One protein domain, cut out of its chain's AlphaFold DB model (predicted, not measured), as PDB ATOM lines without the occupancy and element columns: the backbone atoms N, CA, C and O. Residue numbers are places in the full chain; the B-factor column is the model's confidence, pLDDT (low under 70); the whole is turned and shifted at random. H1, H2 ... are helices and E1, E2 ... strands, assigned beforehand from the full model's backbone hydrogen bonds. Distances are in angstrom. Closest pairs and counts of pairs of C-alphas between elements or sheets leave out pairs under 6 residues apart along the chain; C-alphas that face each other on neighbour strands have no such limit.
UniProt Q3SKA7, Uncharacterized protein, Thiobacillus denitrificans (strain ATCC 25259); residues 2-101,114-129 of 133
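This is residues 2 to 101 and 114 to 129 of the 133 residues of an uncharacterized protein of Thiobacillus denitrificans (strain ATCC 25259) (UniProt Q3SKA7). A small head of three short helices sits at one end of a strongly twisted three-stranded sheet, with H1 crossing over the sheet, and two strand ribbons reach away from this end: the long hairpin E1 and E2, and the separate pair E4 and E5. The printed part has 116 residues, with H1, H2, H3, E1, E2, E3, E4 and E5 in that order, a mixed class of helices and strands. One sheet has the order E1, E2, E3, the other E4, E5, both antiparallel. The whole is only just loose, close to extended, with a radius of gyration of the C-alphas of 19.7 A, and it spans 57 by 38 by 25 A.

Find C-alpha 2 at (168.407, 162.510, 192.105); from there H1 runs through residues 2 to 8, 10.5 A. Next come H2, residues 16 to 26, 15.4 A, and H3, residues 29 to 35, 10.0 A. E1, residues 48 to 58, starts at C-alpha 48 at (176.950, 157.945, 188.942) and covers 29.7 A. E2, residues 64 to 74, covers 26.9 A and bends by 58 degrees at residue 71. E3 is residues 77 to 80, 9.6 A, and E4 is residues 84 to 90, 19.2 A. E5, residues 122 to 128, covers 19.5 A and ends at C-alpha 128 at (162.405, 166.233, 170.751).

Look first at E1, E2 and E3, a meander, each strand the antiparallel neighbour of the one before. In the hairpin E1 and E2, N 53 and O 68 are 2.9 A apart, within hydrogen-bond range; in the hairpin E2 and E3, N 79 and O 72 are 2.8 A apart. H1 is on this sheet at a height of 9.2 A, only just over E2 with 3 of its C-alphas, and runs across the strands at 72 degrees to E2 on the local plane. H2 only grazes the sheet with residues 16 to 20. H1 and H2 touch, about perpendicular at 81 degrees, closest at the C-alphas of Leu 5 and Ser 21, 4.9 A. H2 and H3 form a helical hairpin and touch, closest at the C-alphas of Leu 20 and Phe 32, 5.6 A, with a shallow tilt of 4 degrees, opposite ways. Every O i to N i+4 pair is within hydrogen-bond range in H2 and H3; H1 has 1 of 3, beside 3 of 4 O i to N i+3 pairs. E4 and E5 are antiparallel at 151 degrees, with N 85 and O 127 2.9 A apart; E4 is apart from E3.

The two farthest C-alphas, Gly 15 and Pro 116, are 58.3 A apart. Residues 102 to 113 are not printed, and C-alphas 101 and 114 are 21.0 A apart across this cut. Of the links printed whole, H3 to E1 is long. The mean pLDDT of the printed part is 82.6; residues 94 to 101 and 114 to 129 are under 70.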
ATOM      1  N   TRP A   2     169.748 162.997 191.736       94.38
ATOM      2  CA  TRP A   2     168.407 162.510 192.105       94.38
ATOM      3  C   TRP A   2     167.282 162.900 191.130       94.38
ATOM      4  O   TRP A   2     166.634 162.045 190.540       94.38
ATOM      5  N   ARG A   3     167.098 164.208 190.878       92.94
ATOM      6  CA  ARG A   3     166.069 164.698 189.937       92.94
ATOM      7  C   ARG A   3     166.275 164.204 188.506       92.94
ATOM      8  O   ARG A   3     165.319 164.160 187.747       92.94
ATOM      9  N   GLU A   4     167.515 163.902 188.140       93.00
ATOM     10  CA  GLU A   4     167.857 163.432 186.804       93.00
ATOM     11  C   GLU A   4     167.489 161.956 186.643       93.00
ATOM     12  O   GLU A   4     166.839 161.606 185.667       93.00
ATOM     13  N   LEU A   5     167.772 161.127 187.651       93.75
ATOM     14  CA  LEU A   5     167.374 159.718 187.672       93.75
ATOM     15  C   LEU A   5     165.859 159.514 187.708       93.75
ATOM     16  O   LEU A   5     165.359 158.594 187.072       93.75
ATOM     17  N   ARG A   6     165.111 160.412 188.359       93.88
ATOM     18  CA  ARG A   6     163.636 160.399 188.306       93.88
ATOM     19  C   ARG A   6     163.076 160.598 186.898       93.88
ATOM     20  O   ARG A   6     161.946 160.211 186.631       93.88
ATOM     21  N   ARG A   7     163.846 161.176 185.969       90.94
ATOM     22  CA  ARG A   7     163.419 161.285 184.561       90.94
ATOM     23  C   ARG A   7     163.374 159.927 183.866       90.94
ATOM     24  O   ARG A   7     162.624 159.792 182.905       90.94
ATOM     25  N   LEU A   8     164.136 158.951 184.361       90.62
ATOM     26  CA  LEU A   8     164.133 157.573 183.873       90.62
ATOM     27  C   LEU A   8     162.952 156.753 184.416       90.62
ATOM     28  O   LEU A   8     162.710 155.668 183.903       90.62
ATOM     29  N   LYS A   9     162.204 157.265 185.412       90.00
ATOM     30  CA  LYS A   9     161.015 156.618 186.000       90.00
ATOM     31  C   LYS A   9     161.266 155.168 186.451       90.00
ATOM     32  O   LYS A   9     160.508 154.268 186.104       90.00
ATOM     33  N   GLY A  10     162.382 154.933 187.142       85.44
ATOM     34  CA  GLY A  10     162.797 153.595 187.573       85.44
ATOM     35  C   GLY A  10     163.448 152.731 186.487       85.44
ATOM     36  O   GLY A  10     163.803 151.591 186.761       85.44
ATOM     37  N   GLY A  11     163.608 153.247 185.265       86.19
ATOM     38  CA  GLY A  11     164.310 152.574 184.174       86.19
ATOM     39  C   GLY A  11     165.807 152.887 184.111       86.19
ATOM     40  O   GLY A  11     166.366 153.613 184.932       86.19
ATOM     41  N   GLY A  12     166.457 152.369 183.072       86.12
ATOM     42  CA  GLY A  12     167.889 152.527 182.820       86.12
ATOM     43  C   GLY A  12     168.570 151.178 182.585       86.12
ATOM     44  O   GLY A  12     167.901 150.146 182.611       86.12
ATOM     45  N   PRO A  13     169.888 151.175 182.330       88.44
ATOM     46  CA  PRO A  13     170.675 149.948 182.289       88.44
ATOM     47  C   PRO A  13     170.551 149.157 183.597       88.44
ATOM     48  O   PRO A  13     170.460 149.752 184.676       88.44
ATOM     49  N   GLU A  14     170.558 147.828 183.496       88.19
ATOM     50  CA  GLU A  14     170.463 146.939 184.656       88.19
ATOM     51  C   GLU A  14     171.595 147.172 185.672       88.19
ATOM     52  O   GLU A  14     172.686 147.645 185.343       88.19
ATOM     53  N   GLY A  15     171.317 146.833 186.934       89.50
ATOM     54  CA  GLY A  15     172.236 147.003 188.057       89.50
ATOM     55  C   GLY A  15     172.093 148.362 188.739       89.50
ATOM     56  O   GLY A  15     170.988 148.869 188.936       89.50
ATOM     57  N   VAL A  16     173.230 148.968 189.097       92.12
ATOM     58  CA  VAL A  16     173.296 150.152 189.975       92.12
ATOM     59  C   VAL A  16     172.467 151.330 189.449       92.12
ATOM     60  O   VAL A  16     171.877 152.069 190.235       92.12
ATOM     61  N   VAL A  17     172.387 151.522 188.126       92.75
ATOM     62  CA  VAL A  17     171.598 152.621 187.547       92.75
ATOM     63  C   VAL A  17     170.102 152.411 187.780       92.75
ATOM     64  O   VAL A  17     169.435 153.335 188.249       92.75
ATOM     65  N   ALA A  18     169.584 151.219 187.469       94.06
ATOM     66  CA  ALA A  18     168.176 150.878 187.654       94.06
ATOM     67  C   ALA A  18     167.773 150.933 189.136       94.06
ATOM     68  O   ALA A  18     166.761 151.544 189.470       94.06
ATOM     69  N   GLU A  19     168.601 150.395 190.036       94.50
ATOM     70  CA  GLU A  19     168.366 150.441 191.487       94.50
ATOM     71  C   GLU A  19     168.280 151.881 192.012       94.50
ATOM     72  O   GLU A  19     167.334 152.251 192.714       94.50
ATOM     73  N   LEU A  20     169.236 152.732 191.627       95.44
ATOM     74  CA  LEU A  20     169.252 154.137 192.032       95.44
ATOM     75  C   LEU A  20     168.126 154.945 191.381       95.44
ATOM     76  O   LEU A  20     167.611 155.876 192.003       95.44
ATOM     77  N   SER A  21     167.730 154.608 190.149       95.62
ATOM     78  CA  SER A  21     166.571 155.222 189.499       95.62
ATOM     79  C   SER A  21     165.272 154.852 190.204       95.62
ATOM     80  O   SER A  21     164.473 155.745 190.486       95.62
ATOM     81  N   ALA A  22     165.090 153.578 190.553       96.06
ATOM     82  CA  ALA A  22     163.918 153.098 191.273       96.06
ATOM     83  C   ALA A  22     163.809 153.746 192.659       96.06
ATOM     84  O   ALA A  22     162.758 154.292 192.991       96.06
ATOM     85  N   ALA A  23     164.904 153.791 193.429       96.50
ATOM     86  CA  ALA A  23     164.934 154.476 194.723       96.50
ATOM     87  C   ALA A  23     164.581 155.970 194.591       96.50
ATOM     88  O   ALA A  23     163.794 156.507 195.373       96.50
ATOM     89  N   ALA A  24     165.118 156.640 193.565       95.81
ATOM     90  CA  ALA A  24     164.823 158.045 193.307       95.81
ATOM     91  C   ALA A  24     163.356 158.284 192.917       95.81
ATOM     92  O   ALA A  24     162.765 159.285 193.332       95.81
ATOM     93  N   ASP A  25     162.772 157.393 192.116       95.94
ATOM     94  CA  ASP A  25     161.381 157.481 191.671       95.94
ATOM     95  C   ASP A  25     160.392 157.232 192.818       95.94
ATOM     96  O   ASP A  25     159.465 158.019 193.010       95.94
ATOM     97  N   GLN A  26     160.672 156.225 193.651       96.00
ATOM     98  CA  GLN A  26     159.892 155.877 194.844       96.00
ATOM     99  C   GLN A  26     160.003 156.913 195.972       96.00
ATOM    100  O   GLN A  26     159.197 156.909 196.900       96.00
ATOM    101  N   GLY A  27     160.985 157.814 195.911       95.44
ATOM    102  CA  GLY A  27     161.203 158.802 196.963       95.44
ATOM    103  C   GLY A  27     162.041 158.296 198.141       95.44
ATOM    104  O   GLY A  27     162.148 159.005 199.140       95.44
ATOM    105  N   ASP A  28     162.670 157.123 198.030       96.62
ATOM    106  CA  ASP A  28     163.525 156.560 199.079       96.62
ATOM    107  C   ASP A  28     164.917 157.210 199.069       96.62
ATOM    108  O   ASP A  28     165.872 156.774 198.414       96.62
ATOM    109  N   TRP A  29     165.026 158.305 199.820       94.94
ATOM    110  CA  TRP A  29     166.282 159.030 199.982       94.94
ATOM    111  C   TRP A  29     167.373 158.178 200.640       94.94
ATOM    112  O   TRP A  29     168.548 158.294 200.281       94.94
ATOM    113  N   GLN A  30     167.012 157.313 201.590       96.31
ATOM    114  CA  GLN A  30     167.986 156.535 202.345       96.31
ATOM    115  C   GLN A  30     168.645 155.475 201.459       96.31
ATOM    116  O   GLN A  30     169.875 155.359 201.470       96.31
ATOM    117  N   ALA A  31     167.851 154.724 200.691       95.88
ATOM    118  CA  ALA A  31     168.359 153.723 199.759       95.88
ATOM    119  C   ALA A  31     169.267 154.358 198.700       95.88
ATOM    120  O   ALA A  31     170.370 153.869 198.457       95.88
ATOM    121  N   PHE A  32     168.870 155.504 198.146       96.25
ATOM    122  CA  PHE A  32     169.685 156.222 197.170       96.25
ATOM    123  C   PHE A  32     171.025 156.693 197.732       96.25
ATOM    124  O   PHE A  32     172.058 156.491 197.099       96.25
ATOM    125  N   VAL A  33     171.035 157.323 198.915       95.31
ATOM    126  CA  VAL A  33     172.289 157.797 199.519       95.31
ATOM    127  C   VAL A  33     173.221 156.624 199.781       95.31
ATOM    128  O   VAL A  33     174.404 156.725 199.470       95.31
ATOM    129  N   LYS A  34     172.702 155.500 200.291       95.62
ATOM    130  CA  LYS A  34     173.490 154.276 200.488       95.62
ATOM    131  C   LYS A  34     174.064 153.757 199.166       95.62
ATOM    132  O   LYS A  34     175.268 153.529 199.098       95.62
ATOM    133  N   GLY A  35     173.251 153.646 198.116       94.31
ATOM    134  CA  GLY A  35     173.707 153.171 196.805       94.31
ATOM    135  C   GLY A  35     174.695 154.116 196.104       94.31
ATOM    136  O   GLY A  35     175.524 153.669 195.321       94.31
ATOM    137  N   MET A  36     174.679 155.415 196.423       94.38
ATOM    138  CA  MET A  36     175.659 156.396 195.929       94.38
ATOM    139  C   MET A  36     177.017 156.349 196.655       94.38
ATOM    140  O   MET A  36     177.909 157.121 196.305       94.38
ATOM    141  N   GLY A  37     177.185 155.465 197.645       94.44
ATOM    142  CA  GLY A  37     178.398 155.336 198.466       94.44
ATOM    143  C   GLY A  37     178.228 155.802 199.918       94.44
ATOM    144  O   GLY A  37     179.163 155.718 200.712       94.44
ATOM    145  N   GLY A  38     177.037 156.264 200.298       94.31
ATOM    146  CA  GLY A  38     176.729 156.767 201.632       94.31
ATOM    147  C   GLY A  38     176.895 158.287 201.772       94.31
ATOM    148  O   GLY A  38     177.377 158.969 200.871       94.31
ATOM    149  N   PRO A  39     176.497 158.852 202.925       92.50
ATOM    150  CA  PRO A  39     176.465 160.304 203.133       92.50
ATOM    151  C   PRO A  39     177.854 160.952 203.222       92.50
ATOM    152  O   PRO A  39     177.970 162.161 203.043       92.50
ATOM    153  N   LEU A  40     178.894 160.162 203.510       94.88
ATOM    154  CA  LEU A  40     180.278 160.624 203.656       94.88
ATOM    155  C   LEU A  40     181.150 160.310 202.429       94.88
ATOM    156  O   LEU A  40     182.336 160.633 202.433       94.88
ATOM    157  N   ALA A  41     180.591 159.681 201.388       93.50
ATOM    158  CA  ALA A  41     181.353 159.369 200.187       93.50
ATOM    159  C   ALA A  41     181.775 160.655 199.458       93.50
ATOM    160  O   ALA A  41     180.964 161.567 199.259       93.50
ATOM    161  N   PRO A  42     183.041 160.761 199.023       93.44
ATOM    162  CA  PRO A  42     183.466 161.883 198.209       93.44
ATOM    163  C   PRO A  42     182.879 161.755 196.796       93.44
ATOM    164  O   PRO A  42     182.774 160.670 196.230       93.44
ATOM    165  N   ARG A  43     182.578 162.894 196.160       89.38
ATOM    166  CA  ARG A  43     181.934 162.933 194.829       89.38
ATOM    167  C   ARG A  43     182.672 162.162 193.732       89.38
ATOM    168  O   ARG A  43     182.041 161.748 192.765       89.38
ATOM    169  N   LYS A  44     183.996 162.020 193.845       90.62
ATOM    170  CA  LYS A  44     184.822 161.281 192.877       90.62
ATOM    171  C   LYS A  44     184.530 159.776 192.871       90.62
ATOM    172  O   LYS A  44     184.654 159.169 191.809       90.62
ATOM    173  N   ASP A  45     184.087 159.245 194.010       92.00
ATOM    174  CA  ASP A  45     183.867 157.817 194.252       92.00
ATOM    175  C   ASP A  45     182.386 157.436 194.073       92.00
ATOM    176  O   ASP A  45     182.015 156.272 194.197       92.00
ATOM    177  N   HIS A  46     181.524 158.408 193.751       93.12
ATOM    178  CA  HIS A  46     180.135 158.136 193.409       93.12
ATOM    179  C   HIS A  46     180.042 157.295 192.124       93.12
ATOM    180  O   HIS A  46     180.682 157.647 191.125       93.12
ATOM    181  N   PRO A  47     179.184 156.256 192.095       93.06
ATOM    182  CA  PRO A  47     179.035 155.386 190.929       93.06
ATOM    183  C   PRO A  47     178.432 156.116 189.724       93.06
ATOM    184  O   PRO A  47     178.728 155.772 188.583       93.06
ATOM    185  N   LEU A  48     177.601 157.136 189.971       93.62
ATOM    186  CA  LEU A  48     176.950 157.945 188.942       93.62
ATOM    187  C   LEU A  48     177.420 159.393 188.975       93.62
ATOM    188  O   LEU A  48     177.488 160.026 190.036       93.62
ATOM    189  N   LYS A  49     177.647 159.954 187.787       94.12
ATOM    190  CA  LYS A  49     178.041 161.354 187.584       94.12
ATOM    191  C   LYS A  49     177.062 162.063 186.660       94.12
ATOM    192  O   LYS A  49     176.283 161.436 185.951       94.12
ATOM    193  N   LEU A  50     176.993 163.391 186.758       94.00
ATOM    194  CA  LEU A  50     176.132 164.166 185.863       94.00
ATOM    195  C   LEU A  50     176.838 164.281 184.523       94.00
ATOM    196  O   LEU A  50     177.915 164.870 184.468       94.00
ATOM    197  N   ALA A  51     176.197 163.795 183.468       94.12
ATOM    198  CA  ALA A  51     176.690 164.002 182.126       94.12
ATOM    199  C   ALA A  51     176.354 165.421 181.667       94.12
ATOM    200  O   ALA A  51     175.189 165.850 181.699       94.12
ATOM    201  N   ARG A  52     177.390 166.157 181.266       93.81
ATOM    202  CA  ARG A  52     177.273 167.530 180.791       93.81
ATOM    203  C   ARG A  52     178.042 167.698 179.493       93.81
ATOM    204  O   ARG A  52     179.177 167.246 179.404       93.81
ATOM    205  N   ALA A  53     177.449 168.417 178.554       92.56
ATOM    206  CA  ALA A  53     178.107 168.847 177.332       92.56
ATOM    207  C   ALA A  53     178.230 170.369 177.321       92.56
ATOM    208  O   ALA A  53     177.348 171.086 177.806       92.56
ATOM    209  N   TRP A  54     179.344 170.863 176.794       93.19
ATOM    210  CA  TRP A  54     179.525 172.284 176.539       93.19
ATOM    211  C   TRP A  54     178.777 172.678 175.262       93.19
ATOM    212  O   TRP A  54     178.782 171.932 174.285       93.19
ATOM    213  N   SER A  55     178.126 173.841 175.271       91.88
ATOM    214  CA  SER A  55     177.437 174.398 174.110       91.88
ATOM    215  C   SER A  55     177.933 175.808 173.815       91.88
ATOM    216  O   SER A  55     177.725 176.726 174.612       91.88
ATOM    217  N   ASP A  56     178.523 175.974 172.631       93.00
ATOM    218  CA  ASP A  56     178.953 177.263 172.075       93.00
ATOM    219  C   ASP A  56     177.809 178.055 171.428       93.00
ATOM    220  O   ASP A  56     178.022 179.142 170.896       93.00
ATOM    221  N   GLN A  57     176.579 177.527 171.453       90.00
ATOM    222  CA  GLN A  57     175.435 178.262 170.927       90.00
ATOM    223  C   GLN A  57     175.268 179.577 171.700       90.00
ATOM    224  O   GLN A  57     175.251 179.547 172.934       90.00
ATOM    225  N   PRO A  58     175.122 180.720 171.008       90.12
ATOM    226  CA  PRO A  58     174.942 181.996 171.675       90.12
ATOM    227  C   PRO A  58     173.564 182.051 172.342       90.12
ATOM    228  O   PRO A  58     172.534 181.756 171.731       90.12
ATOM    229  N   GLY A  59     173.548 182.434 173.615       87.94
ATOM    230  CA  GLY A  59     172.339 182.758 174.355       87.94
ATOM    231  C   GLY A  59     171.767 184.120 173.953       87.94
ATOM    232  O   GLY A  59     172.281 184.815 173.081       87.94
ATOM    233  N   VAL A  60     170.706 184.542 174.647       86.56
ATOM    234  CA  VAL A  60     170.029 185.835 174.403       86.56
ATOM    235  C   VAL A  60     170.986 187.030 174.518       86.56
ATOM    236  O   VAL A  60     170.793 188.037 173.847       86.56
ATOM    237  N   TYR A  61     172.029 186.900 175.337       90.25
ATOM    238  CA  TYR A  61     173.025 187.942 175.588       90.25
ATOM    239  C   TYR A  61     174.319 187.760 174.777       90.25
ATOM    240  O   TYR A  61     175.305 188.434 175.046       90.25
ATOM    241  N   GLY A  62     174.343 186.847 173.800       88.81
ATOM    242  CA  GLY A  62     175.503 186.614 172.929       88.81
ATOM    243  C   GLY A  62     176.606 185.727 173.518       88.81
ATOM    244  O   GLY A  62     177.460 185.265 172.771       88.81
ATOM    245  N   GLU A  63     176.574 185.431 174.818       91.69
ATOM    246  CA  GLU A  63     177.501 184.486 175.453       91.69
ATOM    247  C   GLU A  63     177.121 183.020 175.175       91.69
ATOM    248  O   GLU A  63     175.930 182.723 175.022       91.69
ATOM    249  N   PRO A  64     178.090 182.083 175.150       94.31
ATOM    250  CA  PRO A  64     177.812 180.654 175.055       94.31
ATOM    251  C   PRO A  64     176.840 180.165 176.132       94.31
ATOM    252  O   PRO A  64     176.945 180.529 177.303       94.31
ATOM    253  N   LEU A  65     175.938 179.252 175.765       90.25
ATOM    254  CA  LEU A  65     175.069 178.553 176.723       90.25
ATOM    255  C   LEU A  65     175.858 177.739 177.765       90.25
ATOM    256  O   LEU A  65     175.310 177.386 178.817       90.25
ATOM    257  N   GLY A  66     177.114 177.407 177.468       94.00
ATOM    258  CA  GLY A  66     178.042 176.759 178.381       94.00
ATOM    259  C   GLY A  66     177.652 175.320 178.716       94.00
ATOM    260  O   GLY A  66     177.116 174.588 177.885       94.00
ATOM    261  N   TRP A  67     177.935 174.888 179.946       93.94
ATOM    262  CA  TRP A  67     177.737 173.503 180.382       93.94
ATOM    263  C   TRP A  67     176.265 173.130 180.607       93.94
ATOM    264  O   TRP A  67     175.701 173.387 181.680       93.94
ATOM    265  N   GLN A  68     175.695 172.402 179.655       91.88
ATOM    266  CA  GLN A  68     174.338 171.871 179.684       91.88
ATOM    267  C   GLN A  68     174.310 170.444 180.232       91.88
ATOM    268  O   GLN A  68     175.222 169.663 179.998       91.88
ATOM    269  N   ILE A  69     173.259 170.097 180.977       92.50
ATOM    270  CA  ILE A  69     173.040 168.722 181.446       92.50
ATOM    271  C   ILE A  69     172.372 167.936 180.320       92.50
ATOM    272  O   ILE A  69     171.329 168.361 179.824       92.50
ATOM    273  N   GLU A  70     172.933 166.785 179.972       92.06
ATOM    274  CA  GLU A  70     172.365 165.870 178.968       92.06
ATOM    275  C   GLU A  70     171.788 164.606 179.610       92.06
ATOM    276  O   GLU A  70     170.755 164.089 179.173       92.06
ATOM    277  N   GLY A  71     172.403 164.181 180.715       94.06
ATOM    278  CA  GLY A  71     171.821 163.200 181.606       94.06
ATOM    279  C   GLY A  71     172.761 162.685 182.671       94.06
ATOM    280  O   GLY A  71     173.290 163.464 183.473       94.06
ATOM    281  N   VAL A  72     172.921 161.369 182.721       94.50
ATOM    282  CA  VAL A  72     173.722 160.682 183.734       94.50
ATOM    283  C   VAL A  72     174.822 159.888 183.050       94.50
ATOM    284  O   VAL A  72     174.628 159.343 181.973       94.50
ATOM    285  N   GLU A  73     175.984 159.844 183.674       94.12
ATOM    286  CA  GLU A  73     177.124 159.052 183.246       94.12
ATOM    287  C   GLU A  73     177.333 157.901 184.234       94.12
ATOM    288  O   GLU A  73     177.363 158.116 185.452       94.12
ATOM    289  N   TYR A  74     177.482 156.690 183.701       92.81
ATOM    290  CA  TYR A  74     177.799 155.481 184.455       92.81
ATOM    291  C   TYR A  74     178.887 154.703 183.723       92.81
ATOM    292  O   TYR A  74     178.707 154.379 182.555       92.81
ATOM    293  N   ALA A  75     180.008 154.406 184.386       88.94
ATOM    294  CA  ALA A  75     181.114 153.643 183.791       88.94
ATOM    295  C   ALA A  75     181.552 154.154 182.394       88.94
ATOM    296  O   ALA A  75     181.759 153.366 181.475       88.94
ATOM    297  N   ASN A  76     181.675 155.479 182.234       87.50
ATOM    298  CA  ASN A  76     181.988 156.178 180.975       87.50
ATOM    299  C   ASN A  76     180.926 156.041 179.863       87.50
ATOM    300  O   ASN A  76     181.183 156.402 178.715       87.50
ATOM    301  N   LEU A  77     179.730 155.540 180.181       89.88
ATOM    302  CA  LEU A  77     178.581 155.503 179.280       89.88
ATOM    303  C   LEU A  77     177.631 156.660 179.588       89.88
ATOM    304  O   LEU A  77     177.209 156.857 180.731       89.88
ATOM    305  N   LEU A  78     177.262 157.401 178.543       92.12
ATOM    306  CA  LEU A  78     176.247 158.446 178.598       92.12
ATOM    307  C   LEU A  78     174.848 157.826 178.549       92.12
ATOM    308  O   LEU A  78     174.478 157.169 177.579       92.12
ATOM    309  N   ILE A  79     174.044 158.116 179.565       92.75
ATOM    310  CA  ILE A  79     172.629 157.765 179.638       92.75
ATOM    311  C   ILE A  79     171.826 159.064 179.487       92.75
ATOM    312  O   ILE A  79     171.721 159.841 180.447       92.75
ATOM    313  N   PRO A  80     171.273 159.345 178.292       91.56
ATOM    314  CA  PRO A  80     170.497 160.553 178.063       91.56
ATOM    315  C   PRO A  80     169.172 160.495 178.830       91.56
ATOM    316  O   PRO A  80     168.462 159.494 178.822       91.56
ATOM    317  N   THR A  81     168.821 161.597 179.486       91.12
ATOM    318  CA  THR A  81     167.589 161.729 180.296       91.12
ATOM    319  C   THR A  81     166.737 162.921 179.865       91.12
ATOM    320  O   THR A  81     165.584 163.058 180.287       91.12
ATOM    321  N   ARG A  82     167.288 163.819 179.036       86.12
ATOM    322  CA  ARG A  82     166.637 165.054 178.569       86.12
ATOM    323  C   ARG A  82     166.351 165.008 177.076       86.12
ATOM    324  O   ARG A  82     166.940 165.740 176.289       86.12
ATOM    325  N   PHE A  83     165.389 164.169 176.708       80.50
ATOM    326  CA  PHE A  83     164.911 164.053 175.327       80.50
ATOM    327  C   PHE A  83     164.025 165.224 174.892       80.50
ATOM    328  O   PHE A  83     163.931 165.517 173.704       80.50
ATOM    329  N   VAL A  84     163.380 165.893 175.852       79.44
ATOM    330  CA  VAL A  84     162.430 166.979 175.604       79.44
ATOM    331  C   VAL A  84     163.029 168.309 176.032       79.44
ATOM    332  O   VAL A  84     163.417 168.488 177.191       79.44
ATOM    333  N   GLN A  85     163.037 169.260 175.104       75.25
ATOM    334  CA  GLN A  85     163.348 170.653 175.371       75.25
ATOM    335  C   GLN A  85     162.089 171.498 175.203       75.25
ATOM    336  O   GLN A  85     161.378 171.392 174.206       75.25
ATOM    337  N   TRP A  86     161.827 172.351 176.190       71.12
ATOM    338  CA  TRP A  86     160.726 173.302 176.136       71.12
ATOM    339  C   TRP A  86     161.238 174.647 175.640       71.12
ATOM    340  O   TRP A  86     162.234 175.160 176.156       71.12
ATOM    341  N   ARG A  87     160.543 175.226 174.659       74.69
ATOM    342  CA  ARG A  87     160.755 176.609 174.233       74.69
ATOM    343  C   ARG A  87     159.537 177.443 174.605       74.69
ATOM    344  O   ARG A  87     158.403 177.061 174.317       74.69
ATOM    345  N   ILE A  88     159.798 178.572 175.256       77.25
ATOM    346  CA  ILE A  88     158.796 179.594 175.546       77.25
ATOM    347  C   ILE A  88     158.674 180.470 174.303       77.25
ATOM    348  O   ILE A  88     159.640 181.123 173.905       77.25
ATOM    349  N   GLU A  89     157.496 180.476 173.691       77.56
ATOM    350  CA  GLU A  89     157.187 181.317 172.538       77.56
ATOM    351  C   GLU A  89     156.047 182.278 172.885       77.56
ATOM    352  O   GLU A  89     155.118 181.934 173.627       77.56
ATOM    353  N   ARG A  90     156.115 183.504 172.349       77.31
ATOM    354  CA  ARG A  90     155.001 184.453 172.445       77.31
ATOM    355  C   ARG A  90     153.843 183.923 171.605       77.31
ATOM    356  O   ARG A  90     154.053 183.551 170.450       77.31
ATOM    357  N   ARG A  91     152.627 183.912 172.156       72.69
ATOM    358  CA  ARG A  91     151.443 183.578 171.362       72.69
ATOM    359  C   ARG A  91     151.226 184.664 170.294       72.69
ATOM    360  O   ARG A  91     151.240 185.846 170.641       72.69
ATOM    361  N   PRO A  92     151.012 184.298 169.018       76.12
ATOM    362  CA  PRO A  92     150.668 185.272 167.995       76.12
ATOM    363  C   PRO A  92     149.279 185.868 168.253       76.12
ATOM    364  O   PRO A  92     148.344 185.167 168.660       76.12
ATOM    365  N   LEU A  93     149.160 187.173 168.006       71.94
ATOM    366  CA  LEU A  93     147.917 187.927 168.155       71.94
ATOM    367  C   LEU A  93     146.829 187.313 167.253       71.94
ATOM    368  O   LEU A  93     147.092 187.020 166.090       71.94
ATOM    369  N   GLY A  94     145.624 187.092 167.785       69.62
ATOM    370  CA  GLY A  94     144.501 186.511 167.032       69.62
ATOM    371  C   GLY A  94     144.383 184.982 167.081       69.62
ATOM    372  O   GLY A  94     143.434 184.433 166.528       69.62
ATOM    373  N   THR A  95     145.286 184.279 167.775       63.97
ATOM    374  CA  THR A  95     145.094 182.844 168.052       63.97
ATOM    375  C   THR A  95     143.965 182.671 169.074       63.97
ATOM    376  O   THR A  95     144.076 183.246 170.165       63.97
ATOM    377  N   PRO A  96     142.913 181.881 168.781       68.12
ATOM    378  CA  PRO A  96     141.858 181.597 169.747       68.12
ATOM    379  C   PRO A  96     142.451 181.032 171.044       68.12
ATOM    380  O   PRO A  96     143.467 180.325 170.996       68.12
ATOM    381  N   PRO A  97     141.868 181.330 172.216       65.25
ATOM    382  CA  PRO A  97     142.313 180.707 173.451       65.25
ATOM    383  C   PRO A  97     142.243 179.185 173.297       65.25
ATOM    384  O   PRO A  97     141.247 178.654 172.807       65.25
ATOM    385  N   LEU A  98     143.309 178.488 173.706       63.47
ATOM    386  CA  LEU A  98     143.224 177.043 173.898       63.47
ATOM    387  C   LEU A  98     142.051 176.806 174.851       63.47
ATOM    388  O   LEU A  98     141.991 177.448 175.903       63.47
ATOM    389  N   GLY A  99     141.095 175.979 174.423       57.56
ATOM    390  CA  GLY A  99     139.873 175.722 175.176       57.56
ATOM    391  C   GLY A  99     140.196 175.390 176.629       57.56
ATOM    392  O   GLY A  99     141.210 174.749 176.917       57.56
ATOM    393  N   ARG A 100     139.351 175.867 177.549       55.44
ATOM    394  CA  ARG A 100     139.432 175.496 178.965       55.44
ATOM    395  C   ARG A 100     139.462 173.965 179.029       55.44
ATOM    396  O   ARG A 100     138.601 173.336 178.424       55.44
ATOM    397  N   ILE A 101     140.454 173.387 179.709       57.81
ATOM    398  CA  ILE A 101     140.457 171.950 179.997       57.81
ATOM    399  C   ILE A 101     139.203 171.707 180.848       57.81
ATOM    400  O   ILE A 101     139.120 172.303 181.929       57.81
ATOM    401  N   PRO A 114     140.891 192.872 183.977       46.38
ATOM    402  CA  PRO A 114     141.729 192.756 182.796       46.38
ATOM    403  C   PRO A 114     142.507 194.056 182.574       46.38
ATOM    404  O   PRO A 114     141.945 195.090 182.215       46.38
ATOM    405  N   CYS A 115     143.828 193.994 182.771       39.50
ATOM    406  CA  CYS A 115     144.734 195.075 182.410       39.50
ATOM    407  C   CYS A 115     144.496 195.476 180.939       39.50
ATOM    408  O   CYS A 115     144.519 194.604 180.067       39.50
ATOM    409  N   PRO A 116     144.350 196.775 180.619       46.47
ATOM    410  CA  PRO A 116     144.101 197.248 179.253       46.47
ATOM    411  C   PRO A 116     145.324 197.121 178.324       46.47
ATOM    412  O   PRO A 116     145.279 197.531 177.166       46.47
ATOM    413  N   LEU A 117     146.424 196.535 178.804       46.22
ATOM    414  CA  LEU A 117     147.594 196.197 178.003       46.22
ATOM    415  C   LEU A 117     147.517 194.708 177.663       46.22
ATOM    416  O   LEU A 117     147.604 193.860 178.548       46.22
ATOM    417  N   GLY A 118     147.295 194.432 176.376       44.38
ATOM    418  CA  GLY A 118     146.902 193.142 175.811       44.38
ATOM    419  C   GLY A 118     147.504 191.900 176.472       44.38
ATOM    420  O   GLY A 118     148.697 191.819 176.758       44.38
ATOM    421  N   LEU A 119     146.641 190.902 176.658       45.06
ATOM    422  CA  LEU A 119     146.933 189.604 177.252       45.06
ATOM    423  C   LEU A 119     148.129 188.920 176.551       45.06
ATOM    424  O   LEU A 119     147.980 188.308 175.489       45.06
ATOM    425  N   VAL A 120     149.326 188.987 177.140       43.16
ATOM    426  CA  VAL A 120     150.481 188.211 176.666       43.16
ATOM    427  C   VAL A 120     150.296 186.779 177.145       43.16
ATOM    428  O   VAL A 120     150.574 186.439 178.291       43.16
ATOM    429  N   SER A 121     149.797 185.925 176.264       47.69
ATOM    430  CA  SER A 121     149.708 184.494 176.532       47.69
ATOM    431  C   SER A 121     150.974 183.792 176.039       47.69
ATOM    432  O   SER A 121     151.506 184.090 174.969       47.69
ATOM    433  N   ILE A 122     151.487 182.877 176.856       46.53
ATOM    434  CA  ILE A 122     152.690 182.091 176.577       46.53
ATOM    435  C   ILE A 122     152.254 180.691 176.147       46.53
ATOM    436  O   ILE A 122     151.374 180.100 176.774       46.53
ATOM    437  N   THR A 123     152.868 180.152 175.095       50.28
ATOM    438  CA  THR A 123     152.694 178.748 174.699       50.28
ATOM    439  C   THR A 123     154.013 178.013 174.902       50.28
ATOM    440  O   THR A 123     155.071 178.490 174.491       50.28
ATOM    441  N   VAL A 124     153.954 176.851 175.552       48.66
ATOM    442  CA  VAL A 124     155.116 175.986 175.771       48.66
ATOM    443  C   VAL A 124     155.100 174.901 174.694       48.66
ATOM    444  O   VAL A 124     154.178 174.086 174.658       48.66
ATOM    445  N   ARG A 125     156.088 174.892 173.790       49.31
ATOM    446  CA  ARG A 125     156.236 173.832 172.777       49.31
ATOM    447  C   ARG A 125     157.323 172.846 173.191       49.31
ATOM    448  O   ARG A 125     158.408 173.259 173.603       49.31
ATOM    449  N   SER A 126     157.015 171.556 173.079       45.03
ATOM    450  CA  SER A 126     157.970 170.460 173.253       45.03
ATOM    451  C   SER A 126     158.689 170.207 171.929       45.03
ATOM    452  O   SER A 126     158.038 169.994 170.907       45.03
ATOM    453  N   HIS A 127     160.020 170.213 171.949       48.00
ATOM    454  CA  HIS A 127     160.855 169.716 170.861       48.00
ATOM    455  C   HIS A 127     161.614 168.476 171.336       48.00
ATOM    456  O   HIS A 127     162.248 168.496 172.395       48.00
ATOM    457  N   TYR A 128     161.568 167.408 170.540       49.62
ATOM    458  CA  TYR A 128     162.405 166.233 170.751       49.62
ATOM    459  C   TYR A 128     163.807 166.512 170.211       49.62
ATOM    460  O   TYR A 128     163.961 166.901 169.052       49.62
ATOM    461  N   LYS A 129     164.838 166.306 171.036       53.12
ATOM    462  CA  LYS A 129     166.217 166.278 170.543       53.12
ATOM    463  C   LYS A 129     166.387 165.009 169.708       53.12
ATOM    464  O   LYS A 129     166.377 163.909 170.249       53.12
TER     465      LYS A 129